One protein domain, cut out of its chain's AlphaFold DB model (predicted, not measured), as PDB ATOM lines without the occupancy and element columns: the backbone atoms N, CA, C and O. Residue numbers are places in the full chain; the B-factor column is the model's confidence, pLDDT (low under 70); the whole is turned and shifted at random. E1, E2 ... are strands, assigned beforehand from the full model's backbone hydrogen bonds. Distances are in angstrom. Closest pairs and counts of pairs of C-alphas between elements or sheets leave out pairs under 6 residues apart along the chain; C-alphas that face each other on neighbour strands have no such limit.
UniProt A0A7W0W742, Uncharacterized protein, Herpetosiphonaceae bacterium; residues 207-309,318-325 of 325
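What this domain is: This is residues 207 to 309 and 318 to 325 of the 325 residues of an uncharacterized protein of Herpetosiphonaceae bacterium (UniProt A0A7W0W742). Two four-stranded antiparallel sheets, E1 to E4 and E5 to E8, stand partly face to face as a sandwich with nearly aligned strands. A small, poorly predicted ribbon of two short strands, E9 and E10, lies beyond the second sheet, on the side away from the first. The printed part has 111 residues, with no named helix and ten named strands, E1 to E10 in chain order; the class is all strand, though only 55 residues are in named strands. The whole is compact, with a radius of gyration of the C-alphas of 15.1 A and spans of 45 by 33 by 31 A.

Where its parts are: E1, residues 214 to 219, begins at C-alpha 214 (203.219, 214.165, 162.441) and is 15.0 A long. E2, residues 222 to 229, is 21.8 A long, and E3, residues 232 to 239, is 22.8 A. E4, residues 248 to 253, ends at C-alpha 253 (206.865, 220.704, 149.480). E5 is residues 258 to 261. E6, residues 267 to 273, and E7, residues 278 to 284, are each 19.1 A long. E8 is residues 290 to 292, E9 residues 300 to 302, and E10 residues 321 to 323, ending at C-alpha 323 (218.901, 226.670, 167.866).

How they stand to each other: The strongly twisted sheet E1 E2 E3 E4 is a meander, each strand the antiparallel neighbour of the one before. In the hairpin E1 and E2, N 216 and O 224 are 2.8 A apart; in the hairpin E2 and E3, N 225 and O 236 are 2.9 A apart; in the hairpin E3 and E4, N 235 and O 251 are 3.0 A apart, each within hydrogen-bond range. The tight link E4 to E5 leads to the other sheet of the sandwich, two sheets face to face, with their facing parts 11.1 A centre to centre and their best planes 16 degrees apart. The closest C-alphas of E1 and E5, those of Leu 216 and Leu 261, are 7.4 A apart; those of E4 and E6, Met 253 and Gln 272, are 6.0 A apart. E5 E6 E7 E8 is a second meander. Within hydrogen-bond range are N 260 and O 269 of E5 and E6, 2.8 A, N 270 and O 281 of E6 and E7, 2.8 A, and N 282 and O 291 of E7 and E8, 2.8 A. E9 and E10 are antiparallel at 139 degrees, with N 322 and O 301 at 3.1 A; E9 is apart from E5 and E8.

The domain as a whole: The C-alphas farthest apart, those of Gln 244 and Pro 308, are 46.6 A apart. Residues 310 to 317 are cut out, and C-alphas 309 and 318 are 12.3 A apart across the cut. Of the links that are printed whole, none is long. The mean pLDDT of the printed part is 71.7; among the residues under 70 are 296 to 309 and 318 to 325.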
ATOM      1  N   LEU A 207     195.759 209.261 148.980       55.56
ATOM      2  CA  LEU A 207     197.134 208.961 149.403       55.56
ATOM      3  C   LEU A 207     197.500 207.480 149.326       55.56
ATOM      4  O   LEU A 207     196.892 206.622 149.970       55.56
ATOM      5  N   SER A 208     198.591 207.202 148.618       56.78
ATOM      6  CA  SER A 208     199.188 205.876 148.510       56.78
ATOM      7  C   SER A 208     199.936 205.460 149.790       56.78
ATOM      8  O   SER A 208     201.053 205.916 150.029       56.78
ATOM      9  N   PHE A 209     199.342 204.531 150.545       55.25
ATOM     10  CA  PHE A 209     199.940 203.525 151.450       55.25
ATOM     11  C   PHE A 209     200.952 203.896 152.560       55.25
ATOM     12  O   PHE A 209     201.129 203.067 153.447       55.25
ATOM     13  N   TRP A 210     201.587 205.071 152.589       62.19
ATOM     14  CA  TRP A 210     202.658 205.393 153.555       62.19
ATOM     15  C   TRP A 210     202.542 206.815 154.115       62.19
ATOM     16  O   TRP A 210     203.431 207.656 153.959       62.19
ATOM     17  N   ASN A 211     201.421 207.078 154.787       67.25
ATOM     18  CA  ASN A 211     201.180 208.340 155.477       67.25
ATOM     19  C   ASN A 211     201.745 208.263 156.896       67.25
ATOM     20  O   ASN A 211     201.217 207.537 157.733       67.25
ATOM     21  N   TYR A 212     202.755 209.079 157.182       75.12
ATOM     22  CA  TYR A 212     203.216 209.345 158.543       75.12
ATOM     23  C   TYR A 212     202.809 210.772 158.936       75.12
ATOM     24  O   TYR A 212     203.618 211.696 158.807       75.12
ATOM     25  N   PRO A 213     201.539 211.000 159.331       80.56
ATOM     26  CA  PRO A 213     201.111 212.271 159.880       80.56
ATOM     27  C   PRO A 213     201.864 212.539 161.185       80.56
ATOM     28  O   PRO A 213     201.827 211.740 162.117       80.56
ATOM     29  N   GLN A 214     202.522 213.688 161.252       81.94
ATOM     30  CA  GLN A 214     203.219 214.165 162.441       81.94
ATOM     31  C   GLN A 214     202.596 215.494 162.856       81.94
ATOM     32  O   GLN A 214     202.475 216.404 162.032       81.94
ATOM     33  N   ILE A 215     202.218 215.623 164.128       80.88
ATOM     34  CA  ILE A 215     201.882 216.934 164.689       80.88
ATOM     35  C   ILE A 215     203.200 217.669 164.914       80.88
ATOM     36  O   ILE A 215     204.082 217.174 165.611       80.88
ATOM     37  N   LEU A 216     203.344 218.826 164.276       81.38
ATOM     38  CA  LEU A 216     204.527 219.670 164.405       81.38
ATOM     39  C   LEU A 216     204.376 220.607 165.599       81.38
ATOM     40  O   LEU A 216     205.237 220.639 166.467       81.38
ATOM     41  N   LEU A 217     203.260 221.340 165.639       80.69
ATOM     42  CA  LEU A 217     202.957 222.354 166.645       80.69
ATOM     43  C   LEU A 217     201.491 222.272 167.050       80.69
ATOM     44  O   LEU A 217     200.618 222.068 166.205       80.69
ATOM     45  N   GLN A 218     201.228 222.568 168.317       80.94
ATOM     46  CA  GLN A 218     199.944 223.097 168.740       80.94
ATOM     47  C   GLN A 218     200.130 224.484 169.351       80.94
ATOM     48  O   GLN A 218     201.003 224.691 170.192       80.94
ATOM     49  N   ARG A 219     199.263 225.414 168.953       80.50
ATOM     50  CA  ARG A 219     199.128 226.737 169.551       80.50
ATOM     51  C   ARG A 219     197.657 226.981 169.839       80.50
ATOM     52  O   ARG A 219     196.859 227.028 168.910       80.50
ATOM     53  N   GLU A 220     197.314 227.155 171.113       83.69
ATOM     54  CA  GLU A 220     195.929 227.380 171.549       83.69
ATOM     55  C   GLU A 220     195.008 226.266 170.997       83.69
ATOM     56  O   GLU A 220     195.249 225.082 171.259       83.69
ATOM     57  N   ASN A 221     194.007 226.631 170.190       85.62
ATOM     58  CA  ASN A 221     193.080 225.707 169.534       85.62
ATOM     59  C   ASN A 221     193.517 225.302 168.114       85.62
ATOM     60  O   ASN A 221     192.775 224.597 167.438       85.62
ATOM     61  N   THR A 222     194.697 225.707 167.641       88.38
ATOM     62  CA  THR A 222     195.207 225.383 166.300       88.38
ATOM     63  C   THR A 222     196.309 224.328 166.356       88.38
ATOM     64  O   THR A 222     197.258 224.438 167.132       88.38
ATOM     65  N   VAL A 223     196.232 223.328 165.478       89.38
ATOM     66  CA  VAL A 223     197.246 222.278 165.314       89.38
ATOM     67  C   VAL A 223     197.797 222.300 163.897       89.38
ATOM     68  O   VAL A 223     197.043 222.381 162.925       89.38
ATOM     69  N   TYR A 224     199.118 222.194 163.794       89.69
ATOM     70  CA  TYR A 224     199.855 222.124 162.541       89.69
ATOM     71  C   TYR A 224     200.354 220.698 162.331       89.69
ATOM     72  O   TYR A 224     201.097 220.162 163.157       89.69
ATOM     73  N   ILE A 225     199.930 220.076 161.236       88.94
ATOM     74  CA  ILE A 225     200.157 218.653 160.961       88.94
ATOM     75  C   ILE A 225     200.876 218.532 159.629       88.94
ATOM     76  O   ILE A 225     200.384 219.038 158.621       88.94
ATOM     77  N   SER A 226     202.014 217.842 159.598       88.06
ATOM     78  CA  SER A 226     202.622 217.441 158.332       88.06
ATOM     79  C   SER A 226     202.119 216.074 157.899       88.06
ATOM     80  O   SER A 226     202.224 215.135 158.686       88.06
ATOM     81  N   THR A 227     201.658 215.932 156.656       87.12
ATOM     82  CA  THR A 227     201.445 214.625 156.009       87.12
ATOM     83  C   THR A 227     202.492 214.377 154.921       87.12
ATOM     84  O   THR A 227     203.130 215.308 154.421       87.12
ATOM     85  N   TYR A 228     202.685 213.105 154.567       84.25
ATOM     86  CA  TYR A 228     203.518 212.666 153.448       84.25
ATOM     87  C   TYR A 228     202.612 212.015 152.403       84.25
ATOM     88  O   TYR A 228     201.810 211.156 152.750       84.25
ATOM     89  N   ALA A 229     202.702 212.461 151.153       79.50
ATOM     90  CA  ALA A 229     201.699 212.222 150.122       79.50
ATOM     91  C   ALA A 229     202.376 212.053 148.758       79.50
ATOM     92  O   ALA A 229     202.789 213.044 148.161       79.50
ATOM     93  N   SER A 230     202.540 210.821 148.266       76.75
ATOM     94  CA  SER A 230     203.209 210.550 146.973       76.75
ATOM     95  C   SER A 230     204.544 211.305 146.829       76.75
ATOM     96  O   SER A 230     204.806 211.975 145.836       76.75
ATOM     97  N   ALA A 231     205.351 211.245 147.894       77.88
ATOM     98  CA  ALA A 231     206.618 211.956 148.073       77.88
ATOM     99  C   ALA A 231     206.583 213.498 148.117       77.88
ATOM    100  O   ALA A 231     207.626 214.145 148.169       77.88
ATOM    101  N   THR A 232     205.397 214.087 148.213       82.44
ATOM    102  CA  THR A 232     205.182 215.488 148.592       82.44
ATOM    103  C   THR A 232     204.975 215.566 150.107       82.44
ATOM    104  O   THR A 232     204.187 214.793 150.653       82.44
ATOM    105  N   ARG A 233     205.639 216.488 150.817       85.31
ATOM    106  CA  ARG A 233     205.249 216.839 152.197       85.31
ATOM    107  C   ARG A 233     204.269 217.997 152.181       85.31
ATOM    108  O   ARG A 233     204.470 218.981 151.477       85.31
ATOM    109  N   LEU A 234     203.231 217.890 152.997       87.12
ATOM    110  CA  LEU A 234     202.140 218.854 153.045       87.12
ATOM    111  C   LEU A 234     201.950 219.339 154.468       87.12
ATOM    112  O   LEU A 234     201.980 218.527 155.390       87.12
ATOM    113  N   LEU A 235     201.740 220.641 154.640       89.38
ATOM    114  CA  LEU A 235     201.426 221.242 155.931       89.38
ATOM    115  C   LEU A 235     199.940 221.583 156.012       89.38
ATOM    116  O   LEU A 235     199.417 222.276 155.139       89.38
ATOM    117  N   TRP A 236     199.292 221.153 157.089       91.06
ATOM    118  CA  TRP A 236     197.879 221.381 157.368       91.06
ATOM    119  C   TRP A 236     197.702 222.211 158.628       91.06
ATOM    120  O   TRP A 236     198.334 221.922 159.641       91.06
ATOM    121  N   ARG A 237     196.785 223.176 158.582       91.19
ATOM    122  CA  ARG A 237     196.249 223.887 159.742       91.19
ATOM    123  C   ARG A 237     194.875 223.315 160.089       91.19
ATOM    124  O   ARG A 237     194.000 223.225 159.229       91.19
ATOM    125  N   VAL A 238     194.685 222.923 161.347       90.12
ATOM    126  CA  VAL A 238     193.439 222.338 161.865       90.12
ATOM    127  C   VAL A 238     192.999 223.110 163.103       90.12
ATOM    128  O   VAL A 238     193.794 223.280 164.022       90.12
ATOM    129  N   GLN A 239     191.740 223.550 163.138       90.12
ATOM    130  CA  GLN A 239     191.134 224.143 164.333       90.12
ATOM    131  C   GLN A 239     190.428 223.063 165.162       90.12
ATOM    132  O   GLN A 239     189.673 222.253 164.624       90.12
ATOM    133  N   LEU A 240     190.702 223.038 166.466       85.50
ATOM    134  CA  LEU A 240     190.199 222.051 167.427       85.50
ATOM    135  C   LEU A 240     188.811 222.409 167.975       85.50
ATOM    136  O   LEU A 240     188.014 221.518 168.265       85.50
ATOM    137  N   ASP A 241     188.535 223.703 168.126       83.50
ATOM    138  CA  ASP A 241     187.293 224.276 168.664       83.50
ATOM    139  C   ASP A 241     186.179 224.425 167.620       83.50
ATOM    140  O   ASP A 241     185.006 224.542 167.976       83.50
ATOM    141  N   ALA A 242     186.535 224.336 166.340       79.44
ATOM    142  CA  ALA A 242     185.621 224.158 165.222       79.44
ATOM    143  C   ALA A 242     185.688 222.710 164.685       79.44
ATOM    144  O   ALA A 242     186.123 222.499 163.550       79.44
ATOM    145  N   PRO A 243     185.273 221.680 165.455       66.00
ATOM    146  CA  PRO A 243     185.229 220.312 164.947       66.00
ATOM    147  C   PRO A 243     184.319 220.244 163.711       66.00
ATOM    148  O   PRO A 243     183.259 220.868 163.670       66.00
ATOM    149  N   GLN A 244     184.726 219.466 162.706       69.31
ATOM    150  CA  GLN A 244     184.211 219.473 161.320       69.31
ATOM    151  C   GLN A 244     184.654 220.647 160.423       69.31
ATOM    152  O   GLN A 244     184.344 220.615 159.227       69.31
ATOM    153  N   ALA A 245     185.413 221.639 160.907       72.62
ATOM    154  CA  ALA A 245     186.109 222.558 160.005       72.62
ATOM    155  C   ALA A 245     187.055 221.761 159.093       72.62
ATOM    156  O   ALA A 245     187.744 220.834 159.531       72.62
ATOM    157  N   ARG A 246     187.077 222.097 157.797       84.75
ATOM    158  CA  ARG A 246     188.001 221.450 156.859       84.75
ATOM    159  C   ARG A 246     189.436 221.853 157.215       84.75
ATOM    160  O   ARG A 246     189.677 223.054 157.331       84.75
ATOM    161  N   PRO A 247     190.379 220.899 157.332       89.06
ATOM    162  CA  PRO A 247     191.800 221.212 157.372       89.06
ATOM    163  C   PRO A 247     192.201 222.099 156.197       89.06
ATOM    164  O   PRO A 247     191.803 221.859 155.054       89.06
ATOM    165  N   GLU A 248     193.002 223.110 156.487       90.12
ATOM    166  CA  GLU A 248     193.497 224.066 155.509       90.12
ATOM    167  C   GLU A 248     194.921 223.682 155.113       90.12
ATOM    168  O   GLU A 248     195.812 223.607 155.960       90.12
ATOM    169  N   GLN A 249     195.141 223.415 153.827       90.50
ATOM    170  CA  GLN A 249     196.470 223.115 153.301       90.50
ATOM    171  C   GLN A 249     197.265 224.420 153.167       90.50
ATOM    172  O   GLN A 249     196.902 225.279 152.367       90.50
ATOM    173  N   MET A 250     198.349 224.563 153.929       86.00
ATOM    174  CA  MET A 250     199.178 225.772 153.945       86.00
ATOM    175  C   MET A 250     200.346 225.717 152.960       86.00
ATOM    176  O   MET A 250     200.598 226.683 152.248       86.00
ATOM    177  N   VAL A 251     201.086 224.602 152.935       81.44
ATOM    178  CA  VAL A 251     202.339 224.479 152.169       81.44
ATOM    179  C   VAL A 251     202.400 223.131 151.464       81.44
ATOM    180  O   VAL A 251     202.007 222.106 152.025       81.44
ATOM    181  N   VAL A 252     202.935 223.154 150.241       80.44
ATOM    182  CA  VAL A 252     203.241 221.986 149.412       80.44
ATOM    183  C   VAL A 252     204.746 221.946 149.168       80.44
ATOM    184  O   VAL A 252     205.293 222.854 148.548       80.44
ATOM    185  N   MET A 253     205.423 220.903 149.648       79.56
ATOM    186  CA  MET A 253     206.865 220.704 149.480       79.56
ATOM    187  C   MET A 253     207.142 219.450 148.660       79.56
ATOM    188  O   MET A 253     206.534 218.410 148.903       79.56
ATOM    189  N   GLY A 254     208.103 219.526 147.739       72.94
ATOM    190  CA  GLY A 254     208.581 218.361 146.993       72.94
ATOM    191  C   GLY A 254     209.307 217.318 147.857       72.94
ATOM    192  O   GLY A 254     209.354 217.408 149.089       72.94
ATOM    193  N   HIS A 255     209.897 216.333 147.175       72.06
ATOM    194  CA  HIS A 255     210.650 215.226 147.771       72.06
ATOM    195  C   HIS A 255     211.613 215.671 148.879       72.06
ATOM    196  O   HIS A 255     212.365 216.627 148.725       72.06
ATOM    197  N   GLY A 256     211.647 214.917 149.982       70.69
ATOM    198  CA  GLY A 256     212.704 215.030 150.993       70.69
ATOM    199  C   GLY A 256     212.670 216.279 151.879       70.69
ATOM    200  O   GLY A 256     213.597 216.471 152.664       70.69
ATOM    201  N   GLY A 257     211.630 217.113 151.796       74.25
ATOM    202  CA  GLY A 257     211.482 218.234 152.720       74.25
ATOM    203  C   GLY A 257     211.318 217.784 154.178       74.25
ATOM    204  O   GLY A 257     210.854 216.674 154.453       74.25
ATOM    205  N   SER A 258     211.664 218.673 155.105       80.31
ATOM    206  CA  SER A 258     211.519 218.497 156.556       80.31
ATOM    207  C   SER A 258     211.006 219.793 157.175       80.31
ATOM    208  O   SER A 258     211.235 220.867 156.621       80.31
ATOM    209  N   PHE A 259     210.310 219.676 158.305       83.69
ATOM    210  CA  PHE A 259     209.770 220.798 159.067       83.69
ATOM    211  C   PHE A 259     210.439 220.862 160.442       83.69
ATOM    212  O   PHE A 259     210.607 219.830 161.092       83.69
ATOM    213  N   TRP A 260     210.742 222.071 160.898       83.31
ATOM    214  CA  TRP A 260     211.208 222.378 162.247       83.31
ATOM    215  C   TRP A 260     210.419 223.564 162.793       83.31
ATOM    216  O   TRP A 260     209.909 224.391 162.034       83.31
ATOM    217  N   LEU A 261     210.341 223.666 164.114       80.31
ATOM    218  CA  LEU A 261     209.785 224.843 164.762       80.31
ATOM    219  C   LEU A 261     210.880 225.843 165.100       80.31
ATOM    220  O   LEU A 261     211.936 225.479 165.614       80.31
ATOM    221  N   ASP A 262     210.571 227.110 164.856       79.25
ATOM    222  CA  ASP A 262     211.173 228.222 165.579       79.25
ATOM    223  C   ASP A 262     210.948 228.015 167.098       79.25
ATOM    224  O   ASP A 262     209.807 227.746 167.494       79.25
ATOM    225  N   PRO A 263     211.980 228.146 167.960       71.25
ATOM    226  CA  PRO A 263     211.845 228.060 169.418       71.25
ATOM    227  C   PRO A 263     210.750 228.948 170.025       71.25
ATOM    228  O   PRO A 263     210.215 228.621 171.083       71.25
ATOM    229  N   HIS A 264     210.395 230.058 169.371       77.69
ATOM    230  CA  HIS A 264     209.328 230.956 169.815       77.69
ATOM    231  C   HIS A 264     207.917 230.513 169.382       77.69
ATOM    232  O   HIS A 264     206.930 231.116 169.804       77.69
ATOM    233  N   GLY A 265     207.791 229.478 168.545       79.12
ATOM    234  CA  GLY A 265     206.510 228.998 168.016       79.12
ATOM    235  C   GLY A 265     205.813 229.980 167.063       79.12
ATOM    236  O   GLY A 265     204.627 229.813 166.771       79.12
ATOM    237  N   SER A 266     206.520 231.013 166.592       84.12
ATOM    238  CA  SER A 266     206.021 232.007 165.628       84.12
ATOM    239  C   SER A 266     206.045 231.492 164.191       84.12
ATOM    240  O   SER A 266     205.168 231.852 163.405       84.12
ATOM    241  N   SER A 267     207.028 230.651 163.864       85.00
ATOM    242  CA  SER A 267     207.296 230.191 162.501       85.00
ATOM    243  C   SER A 267     207.524 228.681 162.408       85.00
ATOM    244  O   SER A 267     208.046 228.045 163.326       85.00
ATOM    245  N   ILE A 268     207.194 228.105 161.253       85.12
ATOM    246  CA  ILE A 268     207.694 226.790 160.837       85.12
ATOM    247  C   ILE A 268     208.827 227.022 159.840       85.12
ATOM    248  O   ILE A 268     208.610 227.554 158.751       85.12
ATOM    249  N   LEU A 269     210.038 226.608 160.209       84.44
ATOM    250  CA  LEU A 269     211.144 226.494 159.266       84.44
ATOM    251  C   LEU A 269     210.954 225.211 158.463       84.44
ATOM    252  O   LEU A 269     210.623 224.164 159.020       84.44
ATOM    253  N   TYR A 270     211.186 225.266 157.160       84.50
ATOM    254  CA  TYR A 270     211.102 224.086 156.320       84.50
ATOM    255  C   TYR A 270     212.158 224.078 155.227       84.50
ATOM    256  O   TYR A 270     212.484 225.105 154.638       84.50
ATOM    257  N   TYR A 271     212.695 222.894 154.954       82.69
ATOM    258  CA  TYR A 271     213.643 222.684 153.869       82.69
ATOM    259  C   TYR A 271     212.889 222.194 152.641       82.69
ATOM    260  O   TYR A 271     212.124 221.231 152.721       82.69
ATOM    261  N   GLN A 272     213.114 222.851 151.509       79.69
ATOM    262  CA  GLN A 272     212.514 222.501 150.232       79.69
ATOM    263  C   GLN A 272     213.619 222.020 149.291       79.69
ATOM    264  O   GLN A 272     214.463 222.800 148.866       79.69
ATOM    265  N   ALA A 273     213.613 220.726 148.964       67.12
ATOM    266  CA  ALA A 273     214.500 220.142 147.961       67.12
ATOM    267  C   ALA A 273     213.765 220.011 146.618       67.12
ATOM    268  O   ALA A 273     213.364 218.927 146.200       67.12
ATOM    269  N   MET A 274     213.557 221.146 145.949       66.56
ATOM    270  CA  MET A 274     213.078 221.194 144.563       66.56
ATOM    271  C   MET A 274     214.261 221.489 143.637       66.56
ATOM    272  O   MET A 274     215.161 222.232 144.009       66.56
ATOM    273  N   ALA A 275     214.250 220.946 142.417       57.12
ATOM    274  CA  ALA A 275     215.408 220.958 141.512       57.12
ATOM    275  C   ALA A 275     215.898 222.353 141.050       57.12
ATOM    276  O   ALA A 275     216.978 222.438 140.472       57.12
ATOM    277  N   ALA A 276     215.120 223.417 141.282       62.66
ATOM    278  CA  ALA A 276     215.488 224.804 140.979       62.66
ATOM    279  C   ALA A 276     215.692 225.683 142.232       62.66
ATOM    280  O   ALA A 276     216.457 226.638 142.175       62.66
ATOM    281  N   ASP A 277     215.049 225.338 143.354       63.88
ATOM    282  CA  ASP A 277     214.922 226.185 144.548       63.88
ATOM    283  C   ASP A 277     215.245 225.378 145.818       63.88
ATOM    284  O   ASP A 277     214.378 225.102 146.653       63.88
ATOM    285  N   THR A 278     216.500 224.942 145.951       77.81
ATOM    286  CA  THR A 278     217.008 224.305 147.174       77.81
ATOM    287  C   THR A 278     217.289 225.347 148.252       77.81
ATOM    288  O   THR A 278     218.256 226.103 148.163       77.81
ATOM    289  N   GLY A 279     216.480 225.364 149.312       83.25
ATOM    290  CA  GLY A 279     216.643 226.325 150.403       83.25
ATOM    291  C   GLY A 279     215.840 225.994 151.657       83.25
ATOM    292  O   GLY A 279     214.925 225.166 151.637       83.25
ATOM    293  N   ILE A 280     216.195 226.657 152.760       85.19
ATOM    294  CA  ILE A 280     215.332 226.746 153.941       85.19
ATOM    295  C   ILE A 280     214.431 227.968 153.761       85.19
ATOM    296  O   ILE A 280     214.902 229.053 153.424       85.19
ATOM    297  N   ASN A 281     213.144 227.791 154.014       86.56
ATOM    298  CA  ASN A 281     212.153 228.852 154.071       86.56
ATOM    299  C   ASN A 281     211.556 228.915 155.482       86.56
ATOM    300  O   ASN A 281     211.479 227.904 156.179       86.56
ATOM    301  N   ALA A 282     211.115 230.097 155.893       87.12
ATOM    302  CA  ALA A 282     210.329 230.317 157.095       87.12
ATOM    303  C   ALA A 282     208.887 230.648 156.697       87.12
ATOM    304  O   ALA A 282     208.645 231.619 155.977       87.12
ATOM    305  N   LEU A 283     207.936 229.843 157.169       87.44
ATOM    306  CA  LEU A 283     206.514 230.166 157.164       87.44
ATOM    307  C   LEU A 283     206.168 230.848 158.487       87.44
ATOM    308  O   LEU A 283     206.158 230.187 159.527       87.44
ATOM    309  N   ASP A 284     205.834 232.132 158.437       87.44
ATOM    310  CA  ASP A 284     205.232 232.841 159.567       87.44
ATOM    311  C   ASP A 284     203.797 232.325 159.778       87.44
ATOM    312  O   ASP A 284     202.972 232.324 158.859       87.44
ATOM    313  N   LEU A 285     203.489 231.850 160.987       83.31
ATOM    314  CA  LEU A 285     202.209 231.202 161.298       83.31
ATOM    315  C   LEU A 285     201.070 232.186 161.592       83.31
ATOM    316  O   LEU A 285     199.907 231.776 161.613       83.31
ATOM    317  N   ILE A 286     201.399 233.458 161.828       81.44
ATOM    318  CA  ILE A 286     200.457 234.544 162.120       81.44
ATOM    319  C   ILE A 286     199.978 235.165 160.805       81.44
ATOM    320  O   ILE A 286     198.779 235.348 160.602       81.44
ATOM    321  N   THR A 287     200.909 235.481 159.907       85.06
ATOM    322  CA  THR A 287     200.635 236.152 158.628       85.06
ATOM    323  C   THR A 287     200.414 235.174 157.473       85.06
ATOM    324  O   THR A 287     199.811 235.544 156.468       85.06
ATOM    325  N   GLY A 288     200.904 233.935 157.596       84.12
ATOM    326  CA  GLY A 288     200.936 232.956 156.510       84.12
ATOM    327  C   GLY A 288     201.994 233.249 155.440       84.12
ATOM    328  O   GLY A 288     202.015 232.565 154.417       84.12
ATOM    329  N   THR A 289     202.861 234.254 155.624       87.00
ATOM    330  CA  THR A 289     203.880 234.591 154.622       87.00
ATOM    331  C   THR A 289     205.045 233.613 154.663       87.00
ATOM    332  O   THR A 289     205.626 233.367 155.722       87.00
ATOM    333  N   VAL A 290     205.430 233.116 153.490       87.56
ATOM    334  CA  VAL A 290     206.676 232.373 153.283       87.56
ATOM    335  C   VAL A 290     207.791 233.356 152.939       87.56
ATOM    336  O   VAL A 290     207.631 234.196 152.053       87.56
ATOM    337  N   THR A 291     208.933 233.227 153.607       88.94
ATOM    338  CA  THR A 291     210.152 233.994 153.317       88.94
ATOM    339  C   THR A 291     211.363 233.061 153.215       88.94
ATOM    340  O   THR A 291     211.445 232.102 153.985       88.94
ATOM    341  N   PRO A 292     212.325 233.305 152.305       87.88
ATOM    342  CA  PRO A 292     213.600 232.593 152.324       87.88
ATOM    343  C   PRO A 292     214.325 232.841 153.650       87.88
ATOM    344  O   PRO A 292     214.456 233.989 154.081       87.88
ATOM    345  N   PHE A 293     214.816 231.786 154.296       82.12
ATOM    346  CA  PHE A 293     215.577 231.922 155.534       82.12
ATOM    347  C   PHE A 293     216.976 232.463 155.217       82.12
ATOM    348  O   PHE A 293     217.829 231.757 154.685       82.12
ATOM    349  N   THR A 294     217.208 233.733 155.546       79.00
ATOM    350  CA  THR A 294     218.482 234.438 155.321       79.00
ATOM    351  C   THR A 294     219.463 234.327 156.493       79.00
ATOM    352  O   THR A 294     220.561 234.879 156.430       79.00
ATOM    353  N   GLY A 295     219.086 233.622 157.564       71.69
ATOM    354  CA  GLY A 295     219.956 233.361 158.709       71.69
ATOM    355  C   GLY A 295     221.112 232.419 158.362       71.69
ATOM    356  O   GLY A 295     221.016 231.573 157.472       71.69
ATOM    357  N   SER A 296     222.225 232.541 159.088       59.69
ATOM    358  CA  SER A 296     223.369 231.650 158.890       59.69
ATOM    359  C   SER A 296     223.046 230.232 159.361       59.69
ATOM    360  O   SER A 296     222.638 230.023 160.506       59.69
ATOM    361  N   LEU A 297     223.327 229.234 158.520       57.44
ATOM    362  CA  LEU A 297     223.299 227.825 158.928       57.44
ATOM    363  C   LEU A 297     224.299 227.528 160.063       57.44
ATOM    364  O   LEU A 297     224.098 226.577 160.804       57.44
ATOM    365  N   ALA A 298     225.339 228.353 160.252       46.50
ATOM    366  CA  ALA A 298     226.317 228.172 161.330       46.50
ATOM    367  C   ALA A 298     225.753 228.448 162.741       46.50
ATOM    368  O   ALA A 298     226.343 228.010 163.723       46.50
ATOM    369  N   THR A 299     224.618 229.151 162.845       45.34
ATOM    370  CA  THR A 299     223.868 229.367 164.103       45.34
ATOM    371  C   THR A 299     222.882 228.238 164.424       45.34
ATOM    372  O   THR A 299     222.344 228.182 165.525       45.34
ATOM    373  N   LEU A 300     222.663 227.304 163.493       43.19
ATOM    374  CA  LEU A 300     221.957 226.055 163.758       43.19
ATOM    375  C   LEU A 300     222.993 225.018 164.200       43.19
ATOM    376  O   LEU A 300     223.531 224.270 163.383       43.19
ATOM    377  N   GLN A 301     223.299 224.987 165.500       37.53
ATOM    378  CA  GLN A 301     224.168 223.947 166.034       37.53
ATOM    379  C   GLN A 301     223.488 222.581 165.861       37.53
ATOM    380  O   GLN A 301     222.462 222.268 166.473       37.53
ATOM    381  N   VAL A 302     224.108 221.726 165.045       35.97
ATOM    382  CA  VAL A 302     223.946 220.279 165.184       35.97
ATOM    383  C   VAL A 302     224.619 219.921 166.500       35.97
ATOM    384  O   VAL A 302     225.838 219.764 166.567       35.97
ATOM    385  N   VAL A 303     223.828 219.863 167.567       35.00
ATOM    386  CA  VAL A 303     224.319 219.428 168.869       35.00
ATOM    387  C   VAL A 303     224.385 217.902 168.840       35.00
ATOM    388  O   VAL A 303     223.467 217.216 169.285       35.00
ATOM    389  N   ASP A 304     225.489 217.377 168.302       34.38
ATOM    390  CA  ASP A 304     225.927 215.992 168.518       34.38
ATOM    391  C   ASP A 304     226.357 215.899 169.998       34.38
ATOM    392  O   ASP A 304     227.538 215.968 170.333       34.38
ATOM    393  N   GLN A 305     225.380 215.875 170.921       35.53
ATOM    394  CA  GLN A 305     225.671 215.539 172.314       35.53
ATOM    395  C   GLN A 305     226.150 214.094 172.324       35.53
ATOM    396  O   GLN A 305     225.390 213.195 171.961       35.53
ATOM    397  N   GLU A 306     227.386 213.880 172.778       30.23
ATOM    398  CA  GLU A 306     227.968 212.559 173.015       30.23
ATOM    399  C   GLU A 306     227.273 211.839 174.186       30.23
ATOM    400  O   GLU A 306     227.863 211.527 175.221       30.23
ATOM    401  N   LEU A 307     225.992 211.515 174.014       32.28
ATOM    402  CA  LEU A 307     225.443 210.313 174.614       32.28
ATOM    403  C   LEU A 307     226.135 209.118 173.935       32.28
ATOM    404  O   LEU A 307     226.320 209.142 172.715       32.28
ATOM    405  N   PRO A 308     226.515 208.063 174.680       27.89
ATOM    406  CA  PRO A 308     227.177 206.890 174.116       27.89
ATOM    407  C   PRO A 308     226.186 206.044 173.298       27.89
ATOM    408  O   PRO A 308     225.722 204.990 173.729       27.89
ATOM    409  N   ILE A 309     225.851 206.521 172.099       32.69
ATOM    410  CA  ILE A 309     225.040 205.808 171.118       32.69
ATOM    411  C   ILE A 309     225.956 204.850 170.358       32.69
ATOM    412  O   ILE A 309     226.916 205.263 169.703       32.69
ATOM    413  N   ALA A 318     220.178 210.735 161.783       30.42
ATOM    414  CA  ALA A 318     219.091 211.643 162.117       30.42
ATOM    415  C   ALA A 318     219.688 212.899 162.768       30.42
ATOM    416  O   ALA A 318     220.293 212.818 163.836       30.42
ATOM    417  N   PHE A 319     219.534 214.055 162.125       31.36
ATOM    418  CA  PHE A 319     220.028 215.325 162.656       31.36
ATOM    419  C   PHE A 319     218.966 215.982 163.541       31.36
ATOM    420  O   PHE A 319     217.967 216.502 163.040       31.36
ATOM    421  N   SER A 320     219.211 216.004 164.851       30.30
ATOM    422  CA  SER A 320     218.544 216.945 165.752       30.30
ATOM    423  C   SER A 320     219.249 218.293 165.652       30.30
ATOM    424  O   SER A 320     220.459 218.388 165.856       30.30
ATOM    425  N   VAL A 321     218.494 219.335 165.319       35.25
ATOM    426  CA  VAL A 321     219.011 220.700 165.199       35.25
ATOM    427  C   VAL A 321     218.519 221.494 166.399       35.25
ATOM    428  O   VAL A 321     217.312 221.587 166.615       35.25
ATOM    429  N   VAL A 322     219.444 222.053 167.179       34.06
ATOM    430  CA  VAL A 322     219.119 222.909 168.323       34.06
ATOM    431  C   VAL A 322     219.545 224.324 167.970       34.06
ATOM    432  O   VAL A 322     220.703 224.578 167.644       34.06
ATOM    433  N   TYR A 323     218.597 225.254 168.016       29.92
ATOM    434  CA  TYR A 323     218.901 226.670 167.866       29.92
ATOM    435  C   TYR A 323     219.364 227.231 169.212       29.92
ATOM    436  O   TYR A 323     218.622 227.181 170.195       29.92
ATOM    437  N   THR A 324     220.583 227.762 169.256       31.42
ATOM    438  CA  THR A 324     221.084 228.564 170.379       31.42
ATOM    439  C   THR A 324     220.959 230.048 170.020       31.42
ATOM    440  O   THR A 324     221.419 230.411 168.934       31.42
ATOM    441  N   PRO A 325     220.328 230.879 170.872       35.44
ATOM    442  CA  PRO A 325     220.077 232.297 170.593       35.44
ATOM    443  C   PRO A 325     221.337 233.175 170.630       35.44
ATOM    444  O   PRO A 325     222.297 232.810 171.346       35.44
TER     445      PRO A 325